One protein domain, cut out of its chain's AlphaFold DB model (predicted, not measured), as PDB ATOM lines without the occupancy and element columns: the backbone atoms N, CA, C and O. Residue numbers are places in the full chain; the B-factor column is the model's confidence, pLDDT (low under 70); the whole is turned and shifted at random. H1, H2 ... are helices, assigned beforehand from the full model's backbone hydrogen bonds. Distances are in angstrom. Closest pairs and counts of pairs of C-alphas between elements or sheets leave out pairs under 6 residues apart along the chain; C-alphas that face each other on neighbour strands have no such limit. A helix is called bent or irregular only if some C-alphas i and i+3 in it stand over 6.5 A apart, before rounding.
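This is residues 129 to 204 of the 292 residues of an uncharacterized protein of Candidatus Woesearchaeota archaeon (UniProt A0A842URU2). The long helix H2 is sharply bent into a V, and H3, itself more gently bent, runs back across its open side, making a flat triangle. The bend of H2 at residues 151 to 156 sticks out, while the short helix H1 packs on H3b near the opposite corner. The printed part has 76 residues with three named helices in the order H1, H2, H3, and no named strand; its class is all helix. It is loose, with a radius of gyration of the C-alphas of 15.1 A, and spans 45 by 26 by 14 A.

Find C-alpha 139 at (166.271, 306.593, 143.284), where H2 begins. Its residues 139 to 174 were assigned as one helix by hydrogen bonds, but it is bent: C-alphas 152 and 155 are 8.3 A apart. Arm H2a, residues 139 to 152, is 19.3 A long; arm H2b, residues 155 to 174, is 28.3 A. H3, residues 177 to 204, was likewise assigned as one helix but is bent, with C-alphas 188 and 191 6.6 A apart. Its arms are H3a, residues 177 to 188, 16.7 A, and H3b, residues 191 to 204, 18.9 A, ending at C-alpha 204 (166.688, 320.386, 141.570). H1, residues 129 to 137, is 12.0 A long.

H2a and H2b are about perpendicular, at 76 degrees. Look at the C-alphas of Ile 168 and Ala 180, 4.9 A apart: they are the closest of the hairpin H2b and H3a, which touch at a shallow tilt of 13 degrees, opposite ways. H3a and H3b stand at a shallow tilt of 35.0 degrees, only just short of steep. With residues 141 to 146 alone, H2a touches H3b, closest at C-alphas 142 and 198, 5.9 A; their tilt is steep, 48 degrees, opposite ways. H1 touches H3b at C-alphas 135 and 199, 6.0 A, the closest pair, at a steep tilt of 60 degrees, the same way. H2b and H3b are apart. The packing is mostly crossed, but only just. Every O i to N i+4 pair is within hydrogen-bond range in H1, H2b and H3a; in H2a and H3b, 8 of 10 are.

The C-alphas of Lys 140 and Tyr 174 are the two farthest apart, at 45.6 A. The printed part has no cut, and both links, H1 to H2 and H2 to H3, are tight. The mean pLDDT of the printed part is 89.4, and no printed residue is under 70.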
ATOM      1  N   VAL A 129     161.809 315.535 154.908       92.75
ATOM      2  CA  VAL A 129     160.712 314.844 154.214       92.75
ATOM      3  C   VAL A 129     160.810 315.048 152.701       92.75
ATOM      4  O   VAL A 129     160.766 314.076 151.946       92.75
ATOM      5  N   VAL A 130     161.007 316.286 152.241       91.69
ATOM      6  CA  VAL A 130     161.109 316.622 150.812       91.69
ATOM      7  C   VAL A 130     162.350 315.993 150.178       91.69
ATOM      8  O   VAL A 130     162.244 315.364 149.124       91.69
ATOM      9  N   ILE A 131     163.520 316.109 150.816       91.44
ATOM     10  CA  ILE A 131     164.771 315.516 150.316       91.44
ATOM     11  C   ILE A 131     164.623 313.995 150.206       91.44
ATOM     12  O   ILE A 131     164.968 313.419 149.172       91.44
ATOM     13  N   SER A 132     164.056 313.354 151.228       90.88
ATOM     14  CA  SER A 132     163.825 311.906 151.246       90.88
ATOM     15  C   SER A 132     162.834 311.480 150.160       90.88
ATOM     16  O   SER A 132     163.104 310.543 149.407       90.88
ATOM     17  N   ALA A 133     161.725 312.206 149.998       92.50
ATOM     18  CA  ALA A 133     160.741 311.944 148.953       92.50
ATOM     19  C   ALA A 133     161.349 312.077 147.545       92.50
ATOM     20  O   ALA A 133     161.133 311.215 146.688       92.50
ATOM     21  N   LEU A 134     162.161 313.112 147.301       92.38
ATOM     22  CA  LEU A 134     162.864 313.304 146.030       92.38
ATOM     23  C   LEU A 134     163.904 312.209 145.772       92.38
ATOM     24  O   LEU A 134     164.004 311.731 144.635       92.38
ATOM     25  N   ALA A 135     164.640 311.793 146.806       91.75
ATOM     26  CA  ALA A 135     165.616 310.713 146.729       91.75
ATOM     27  C   ALA A 135     164.953 309.379 146.362       91.75
ATOM     28  O   ALA A 135     165.450 308.673 145.486       91.75
ATOM     29  N   ILE A 136     163.803 309.060 146.967       92.38
ATOM     30  CA  ILE A 136     163.040 307.836 146.683       92.38
ATOM     31  C   ILE A 136     162.430 307.892 145.277       92.38
ATOM     32  O   ILE A 136     162.580 306.947 144.495       92.38
ATOM     33  N   LYS A 137     161.795 309.015 144.913       93.75
ATOM     34  CA  LYS A 137     161.156 309.203 143.599       93.75
ATOM     35  C   LYS A 137     162.154 309.064 142.447       93.75
ATOM     36  O   LYS A 137     161.846 308.439 141.436       93.75
ATOM     37  N   HIS A 138     163.368 309.591 142.609       92.62
ATOM     38  CA  HIS A 138     164.426 309.547 141.593       92.62
ATOM     39  C   HIS A 138     165.562 308.576 141.946       92.62
ATOM     40  O   HIS A 138     166.691 308.746 141.474       92.62
ATOM     41  N   ARG A 139     165.270 307.520 142.723       91.44
ATOM     42  CA  ARG A 139     166.271 306.593 143.284       91.44
ATOM     43  C   ARG A 139     167.296 306.083 142.274       91.44
ATOM     44  O   ARG A 139     168.481 306.041 142.576       91.44
ATOM     45  N   LYS A 140     166.866 305.783 141.040       91.31
ATOM     46  CA  LYS A 140     167.739 305.272 139.967       91.31
ATOM     47  C   LYS A 140     168.853 306.253 139.577       91.31
ATOM     48  O   LYS A 140     169.920 305.816 139.169       91.31
ATOM     49  N   LYS A 141     168.608 307.563 139.684       91.12
ATOM     50  CA  LYS A 141     169.582 308.619 139.358       91.12
ATOM     51  C   LYS A 141     170.385 309.064 140.582       91.12
ATOM     52  O   LYS A 141     171.543 309.443 140.435       91.12
ATOM     53  N   VAL A 142     169.763 309.044 141.762       92.50
ATOM     54  CA  VAL A 142     170.322 309.607 143.002       92.50
ATOM     55  C   VAL A 142     171.190 308.595 143.757       92.50
ATOM     56  O   VAL A 142     172.304 308.928 144.151       92.50
ATOM     57  N   PHE A 143     170.726 307.354 143.934       92.19
ATOM     58  CA  PHE A 143     171.421 306.357 144.762       92.19
ATOM     59  C   PHE A 143     172.820 305.992 144.245       92.19
ATOM     60  O   PHE A 143     173.715 305.847 145.076       92.19
ATOM     61  N   PRO A 144     173.071 305.892 142.921       93.12
ATOM     62  CA  PRO A 144     174.426 305.657 142.424       93.12
ATOM     63  C   PRO A 144     175.417 306.764 142.810       93.12
ATOM     64  O   PRO A 144     176.572 306.469 143.107       93.12
ATOM     65  N   GLU A 145     174.979 308.028 142.845       92.06
ATOM     66  CA  GLU A 145     175.828 309.151 143.276       92.06
ATOM     67  C   GLU A 145     176.045 309.131 144.793       92.06
ATOM     68  O   GLU A 145     177.180 309.280 145.231       92.06
ATOM     69  N   ILE A 146     175.002 308.848 145.589       91.06
ATOM     70  CA  ILE A 146     175.148 308.664 147.046       91.06
ATOM     71  C   ILE A 146     176.167 307.558 147.331       91.06
ATOM     72  O   ILE A 146     177.097 307.758 148.105       91.06
ATOM     73  N   TYR A 147     176.034 306.400 146.681       92.06
ATOM     74  CA  TYR A 147     176.957 305.282 146.864       92.06
ATOM     75  C   TYR A 147     178.394 305.654 146.475       92.06
ATOM     76  O   TYR A 147     179.344 305.305 147.178       92.06
ATOM     77  N   LYS A 148     178.562 306.398 145.377       92.25
ATOM     78  CA  LYS A 148     179.865 306.899 144.933       92.25
ATOM     79  C   LYS A 148     180.493 307.839 145.964       92.25
ATOM     80  O   LYS A 148     181.671 307.670 146.278       92.25
ATOM     81  N   ASP A 149     179.727 308.784 146.501       89.31
ATOM     82  CA  ASP A 149     180.205 309.730 147.511       89.31
ATOM     83  C   ASP A 149     180.527 309.018 148.832       89.31
ATOM     84  O   ASP A 149     181.608 309.219 149.386       89.31
ATOM     85  N   LEU A 150     179.669 308.095 149.282       91.12
ATOM     86  CA  LEU A 150     179.932 307.257 150.455       91.12
ATOM     87  C   LEU A 150     181.230 306.461 150.287       91.12
ATOM     88  O   LEU A 150     182.088 306.508 151.161       91.12
ATOM     89  N   LYS A 151     181.431 305.789 149.146       92.56
ATOM     90  CA  LYS A 151     182.657 305.018 148.880       92.56
ATOM     91  C   LYS A 151     183.897 305.906 148.759       92.56
ATOM     92  O   LYS A 151     184.989 305.473 149.112       92.56
ATOM     93  N   LYS A 152     183.759 307.140 148.272       92.31
ATOM     94  CA  LYS A 152     184.869 308.095 148.179       92.31
ATOM     95  C   LYS A 152     185.294 308.608 149.556       92.31
ATOM     96  O   LYS A 152     186.488 308.749 149.806       92.31
ATOM     97  N   TYR A 153     184.332 308.865 150.439       91.19
ATOM     98  CA  TYR A 153     184.559 309.543 151.719       91.19
ATOM     99  C   TYR A 153     184.395 308.637 152.956       91.19
ATOM    100  O   TYR A 153     184.436 309.142 154.074       91.19
ATOM    101  N   TRP A 154     184.261 307.314 152.796       93.00
ATOM    102  CA  TRP A 154     183.907 306.382 153.882       93.00
ATOM    103  C   TRP A 154     184.803 306.477 155.127       93.00
ATOM    104  O   TRP A 154     184.286 306.490 156.239       93.00
ATOM    105  N   LYS A 155     186.129 306.612 154.965       94.38
ATOM    106  CA  LYS A 155     187.063 306.760 156.099       94.38
ATOM    107  C   LYS A 155     186.797 308.034 156.903       94.38
ATOM    108  O   LYS A 155     186.827 308.001 158.127       94.38
ATOM    109  N   ILE A 156     186.518 309.140 156.211       91.38
ATOM    110  CA  ILE A 156     186.217 310.436 156.835       91.38
ATOM    111  C   ILE A 156     184.854 310.371 157.525       91.38
ATOM    112  O   ILE A 156     184.723 310.824 158.653       91.38
ATOM    113  N   ILE A 157     183.860 309.762 156.877       91.94
ATOM    114  CA  ILE A 157     182.520 309.563 157.441       91.94
ATOM    115  C   ILE A 157     182.593 308.767 158.748       91.94
ATOM    116  O   ILE A 157     182.042 309.208 159.752       91.94
ATOM    117  N   ILE A 158     183.308 307.637 158.758       93.19
ATOM    118  CA  ILE A 158     183.489 306.819 159.966       93.19
ATOM    119  C   ILE A 158     184.218 307.615 161.047       93.19
ATOM    120  O   ILE A 158     183.772 307.617 162.189       93.19
ATOM    121  N   LEU A 159     185.294 308.329 160.699       94.12
ATOM    122  CA  LEU A 159     186.026 309.162 161.653       94.12
ATOM    123  C   LEU A 159     185.115 310.213 162.304       94.12
ATOM    124  O   LEU A 159     185.118 310.340 163.524       94.12
ATOM    125  N   VAL A 160     184.306 310.925 161.513       92.25
ATOM    126  CA  VAL A 160     183.355 311.930 162.018       92.25
ATOM    127  C   VAL A 160     182.318 311.288 162.940       92.25
ATOM    128  O   VAL A 160     182.074 311.814 164.021       92.25
ATOM    129  N   ILE A 161     181.748 310.139 162.564       93.56
ATOM    130  CA  ILE A 161     180.785 309.414 163.406       93.56
ATOM    131  C   ILE A 161     181.437 308.976 164.723       93.56
ATOM    132  O   ILE A 161     180.858 309.198 165.782       93.56
ATOM    133  N   CYS A 162     182.647 308.412 164.686       94.94
ATOM    134  CA  CYS A 162     183.367 308.004 165.892       94.94
ATOM    135  C   CYS A 162     183.675 309.194 166.808       94.94
ATOM    136  O   CYS A 162     183.501 309.081 168.017       94.94
ATOM    137  N   ILE A 163     184.086 310.337 166.247       93.75
ATOM    138  CA  ILE A 163     184.319 311.566 167.017       93.75
ATOM    139  C   ILE A 163     183.017 312.040 167.664       93.75
ATOM    140  O   ILE A 163     183.006 312.321 168.857       93.75
ATOM    141  N   LEU A 164     181.913 312.095 166.913       93.12
ATOM    142  CA  LEU A 164     180.617 312.514 167.451       93.12
ATOM    143  C   LEU A 164     180.134 311.574 168.561       93.12
ATOM    144  O   LEU A 164     179.703 312.051 169.606       93.12
ATOM    145  N   LEU A 165     180.262 310.256 168.385       93.56
ATOM    146  CA  LEU A 165     179.915 309.273 169.415       93.56
ATOM    147  C   LEU A 165     180.801 309.406 170.661       93.56
ATOM    148  O   LEU A 165     180.285 309.375 171.775       93.56
ATOM    149  N   ALA A 166     182.110 309.610 170.493       92.31
ATOM    150  CA  ALA A 166     183.018 309.844 171.612       92.31
ATOM    151  C   ALA A 166     182.657 311.130 172.372       92.31
ATOM    152  O   ALA A 166     182.605 311.115 173.598       92.31
ATOM    153  N   LEU A 167     182.343 312.218 171.660       91.62
ATOM    154  CA  LEU A 167     181.893 313.474 172.266       91.62
ATOM    155  C   LEU A 167     180.566 313.311 173.010       91.62
ATOM    156  O   LEU A 167     180.414 313.888 174.081       91.62
ATOM    157  N   ILE A 168     179.628 312.511 172.490       91.94
ATOM    158  CA  ILE A 168     178.374 312.194 173.187       91.94
ATOM    159  C   ILE A 168     178.675 311.455 174.495       91.94
ATOM    160  O   ILE A 168     178.180 311.862 175.541       91.94
ATOM    161  N   ILE A 169     179.524 310.424 174.465       91.12
ATOM    162  CA  ILE A 169     179.890 309.654 175.665       91.12
ATOM    163  C   ILE A 169     180.591 310.550 176.695       91.12
ATOM    164  O   ILE A 169     180.202 310.558 177.858       91.12
ATOM    165  N   ILE A 170     181.575 311.350 176.274       90.19
ATOM    166  CA  ILE A 170     182.264 312.318 177.144       90.19
ATOM    167  C   ILE A 170     181.257 313.320 177.719       90.19
ATOM    168  O   ILE A 170     181.289 313.608 178.913       90.19
ATOM    169  N   SER A 171     180.331 313.818 176.896       88.50
ATOM    170  CA  SER A 171     179.279 314.719 177.355       88.50
ATOM    171  C   SER A 171     178.405 314.079 178.426       88.50
ATOM    172  O   SER A 171     178.099 314.747 179.400       88.50
ATOM    173  N   MET A 172     178.023 312.811 178.276       85.62
ATOM    174  CA  MET A 172     177.210 312.109 179.275       85.62
ATOM    175  C   MET A 172     177.972 311.821 180.576       85.62
ATOM    176  O   MET A 172     177.344 311.647 181.614       85.62
ATOM    177  N   LEU A 173     179.307 311.758 180.527       87.62
ATOM    178  CA  LEU A 173     180.150 311.503 181.699       87.62
ATOM    179  C   LEU A 173     180.475 312.770 182.503       87.62
ATOM    180  O   LEU A 173     180.628 312.685 183.719       87.62
ATOM    181  N   TYR A 174     180.622 313.919 181.838       85.44
ATOM    182  CA  TYR A 174     181.197 315.129 182.446       85.44
ATOM    183  C   TYR A 174     180.319 316.382 182.354       85.44
ATOM    184  O   TYR A 174     180.622 317.373 183.015       85.44
ATOM    185  N   PHE A 175     179.273 316.377 181.528       79.44
ATOM    186  CA  PHE A 175     178.477 317.563 181.216       79.44
ATOM    187  C   PHE A 175     176.971 317.302 181.351       79.44
ATOM    188  O   PHE A 175     176.518 316.173 181.519       79.44
ATOM    189  N   GLU A 176     176.184 318.374 181.246       75.12
ATOM    190  CA  GLU A 176     174.723 318.314 181.261       75.12
ATOM    191  C   GLU A 176     174.162 317.494 180.086       75.12
ATOM    192  O   GLU A 176     174.659 317.558 178.954       75.12
ATOM    193  N   THR A 177     173.053 316.789 180.334       77.25
ATOM    194  CA  THR A 177     172.338 315.943 179.353       77.25
ATOM    195  C   THR A 177     171.962 316.686 178.065       77.25
ATOM    196  O   THR A 177     171.871 316.084 176.993       77.25
ATOM    197  N   ILE A 178     171.815 318.011 178.136       77.19
ATOM    198  CA  ILE A 178     171.503 318.891 177.003       77.19
ATOM    199  C   ILE A 178     172.603 318.860 175.928       77.19
ATOM    200  O   ILE A 178     172.291 318.840 174.737       77.19
ATOM    201  N   ILE A 179     173.886 318.825 176.307       81.44
ATOM    202  CA  ILE A 179     174.993 318.841 175.330       81.44
ATOM    203  C   ILE A 179     175.027 317.524 174.545       81.44
ATOM    204  O   ILE A 179     175.166 317.535 173.318       81.44
ATOM    205  N   ALA A 180     174.804 316.395 175.222       83.50
ATOM    206  CA  ALA A 180     174.705 315.087 174.584       83.50
ATOM    207  C   ALA A 180     173.535 315.034 173.584       83.50
ATOM    208  O   ALA A 180     173.690 314.505 172.481       83.50
ATOM    209  N   LEU A 181     172.393 315.647 173.922       80.75
ATOM    210  CA  LEU A 181     171.233 315.736 173.032       80.75
ATOM    211  C   LEU A 181     171.531 316.559 171.767       80.75
ATOM    212  O   LEU A 181     171.182 316.140 170.664       80.75
ATOM    213  N   LEU A 182     172.216 317.701 171.894       82.81
ATOM    214  CA  LEU A 182     172.615 318.517 170.740       82.81
ATOM    215  C   LEU A 182     173.566 317.761 169.804       82.81
ATOM    216  O   LEU A 182     173.397 317.794 168.584       82.81
ATOM    217  N   LEU A 183     174.538 317.037 170.364       87.25
ATOM    218  CA  LEU A 183     175.457 316.210 169.581       87.25
ATOM    219  C   LEU A 183     174.735 315.051 168.880       87.25
ATOM    220  O   LEU A 183     175.053 314.737 167.731       87.25
ATOM    221  N   LEU A 184     173.730 314.455 169.527       87.25
ATOM    222  CA  LEU A 184     172.886 313.429 168.922       87.25
ATOM    223  C   LEU A 184     172.086 313.979 167.730       87.25
ATOM    224  O   LEU A 184     172.009 313.327 166.689       87.25
ATOM    225  N   ILE A 185     171.548 315.198 167.843       85.88
ATOM    226  CA  ILE A 185     170.871 315.881 166.730       85.88
ATOM    227  C   ILE A 185     171.849 316.113 165.570       85.88
ATOM    228  O   ILE A 185     171.513 315.831 164.419       85.88
ATOM    229  N   ILE A 186     173.075 316.570 165.846       87.62
ATOM    230  CA  ILE A 186     174.108 316.764 164.813       87.62
ATOM    231  C   ILE A 186     174.439 315.436 164.116       87.62
ATOM    232  O   ILE A 186     174.509 315.389 162.885       87.62
ATOM    233  N   LEU A 187     174.588 314.352 164.881       89.00
ATOM    234  CA  LEU A 187     174.821 313.014 164.338       89.00
ATOM    235  C   LEU A 187     173.668 312.567 163.428       89.00
ATOM    236  O   LEU A 187     173.917 312.009 162.360       89.00
ATOM    237  N   PHE A 188     172.422 312.856 163.807       87.62
ATOM    238  CA  PHE A 188     171.241 312.541 163.003       87.62
ATOM    239  C   PHE A 188     171.142 313.381 161.715       87.62
ATOM    240  O   PHE A 188     170.740 312.873 160.668       87.62
ATOM    241  N   LEU A 189     171.540 314.656 161.754       87.31
ATOM    242  CA  LEU A 189     171.515 315.547 160.587       87.31
ATOM    243  C   LEU A 189     172.649 315.270 159.588       87.31
ATOM    244  O   LEU A 189     172.524 315.588 158.403       87.31
ATOM    245  N   PHE A 190     173.748 314.658 160.028       88.00
ATOM    246  CA  PHE A 190     174.911 314.414 159.178       88.00
ATOM    247  C   PHE A 190     174.606 313.537 157.937       88.00
ATOM    248  O   PHE A 190     174.949 313.950 156.824       88.00
ATOM    249  N   PRO A 191     173.896 312.394 158.038       86.06
ATOM    250  CA  PRO A 191     173.451 311.636 156.865       86.06
ATOM    251  C   PRO A 191     172.548 312.436 155.920       86.06
ATOM    252  O   PRO A 191     172.685 312.330 154.699       86.06
ATOM    253  N   VAL A 192     171.650 313.266 156.464       86.62
ATOM    254  CA  VAL A 192     170.760 314.125 155.663       86.62
ATOM    255  C   VAL A 192     171.586 315.077 154.802       86.62
ATOM    256  O   VAL A 192     171.320 315.221 153.608       86.62
ATOM    257  N   PHE A 193     172.638 315.669 155.373       86.25
ATOM    258  CA  PHE A 193     173.556 316.532 154.637       86.25
ATOM    259  C   PHE A 193     174.237 315.795 153.473       86.25
ATOM    260  O   PHE A 193     174.248 316.311 152.352       86.25
ATOM    261  N   LEU A 194     174.726 314.569 153.693       87.06
ATOM    262  CA  LEU A 194     175.360 313.760 152.643       87.06
ATOM    263  C   LEU A 194     174.398 313.436 151.491       87.06
ATOM    264  O   LEU A 194     174.795 313.469 150.328       87.06
ATOM    265  N   ILE A 195     173.130 313.159 151.800       88.31
ATOM    266  CA  ILE A 195     172.093 312.836 150.807       88.31
ATOM    267  C   ILE A 195     171.614 314.092 150.063       88.31
ATOM    268  O   ILE A 195     171.283 314.023 148.874       88.31
ATOM    269  N   SER A 196     171.604 315.250 150.730       88.31
ATOM    270  CA  SER A 196     171.087 316.502 150.167       88.31
ATOM    271  C   SER A 196     171.808 316.917 148.879       88.31
ATOM    272  O   SER A 196     171.156 317.350 147.930       88.31
ATOM    273  N   LYS A 197     173.132 316.721 148.787       87.50
ATOM    274  CA  LYS A 197     173.941 317.167 147.639       87.50
ATOM    275  C   LYS A 197     173.674 316.379 146.348       87.50
ATOM    276  O   LYS A 197     173.437 317.012 145.313       87.50
ATOM    277  N   PRO A 198     173.649 315.034 146.361       90.00
ATOM    278  CA  PRO A 198     173.198 314.246 145.216       90.00
ATOM    279  C   PRO A 198     171.766 314.569 144.776       90.00
ATOM    280  O   PRO A 198     171.508 314.669 143.574       90.00
ATOM    281  N   VAL A 199     170.847 314.762 145.731       91.00
ATOM    282  CA  VAL A 199     169.450 315.126 145.439       91.00
ATOM    283  C   VAL A 199     169.378 316.495 144.766       91.00
ATOM    284  O   VAL A 199     168.763 316.613 143.709       91.00
ATOM    285  N   GLU A 200     170.064 317.501 145.310       90.00
ATOM    286  CA  GLU A 200     170.163 318.847 144.734       90.00
ATOM    287  C   GLU A 200     170.627 318.776 143.271       90.00
ATOM    288  O   GLU A 200     169.920 319.201 142.355       90.00
ATOM    289  N   LYS A 201     171.764 318.117 143.024       87.06
ATOM    290  CA  LYS A 201     172.381 318.055 141.694       87.06
ATOM    291  C   LYS A 201     171.526 317.337 140.646       87.06
ATOM    292  O   LYS A 201     171.615 317.671 139.465       87.06
ATOM    293  N   LYS A 202     170.774 316.302 141.035       88.81
ATOM    294  CA  LYS A 202     170.041 315.432 140.095       88.81
ATOM    295  C   LYS A 202     168.559 315.762 139.962       88.81
ATOM    296  O   LYS A 202     167.982 315.423 138.932       88.81
ATOM    297  N   CYS A 203     167.957 316.359 140.985       87.75
ATOM    298  CA  CYS A 203     166.512 316.579 141.049       87.75
ATOM    299  C   CYS A 203     166.131 318.060 140.989       87.75
ATOM    300  O   CYS A 203     165.026 318.360 140.546       87.75
ATOM    301  N   LEU A 204     167.008 318.962 141.443       88.75
ATOM    302  CA  LEU A 204     166.688 320.386 141.570       88.75
ATOM    303  C   LEU A 204     167.294 321.249 140.461       88.75
ATOM    304  O   LEU A 204     166.856 322.372 140.262       88.75
TER     305      LEU A 204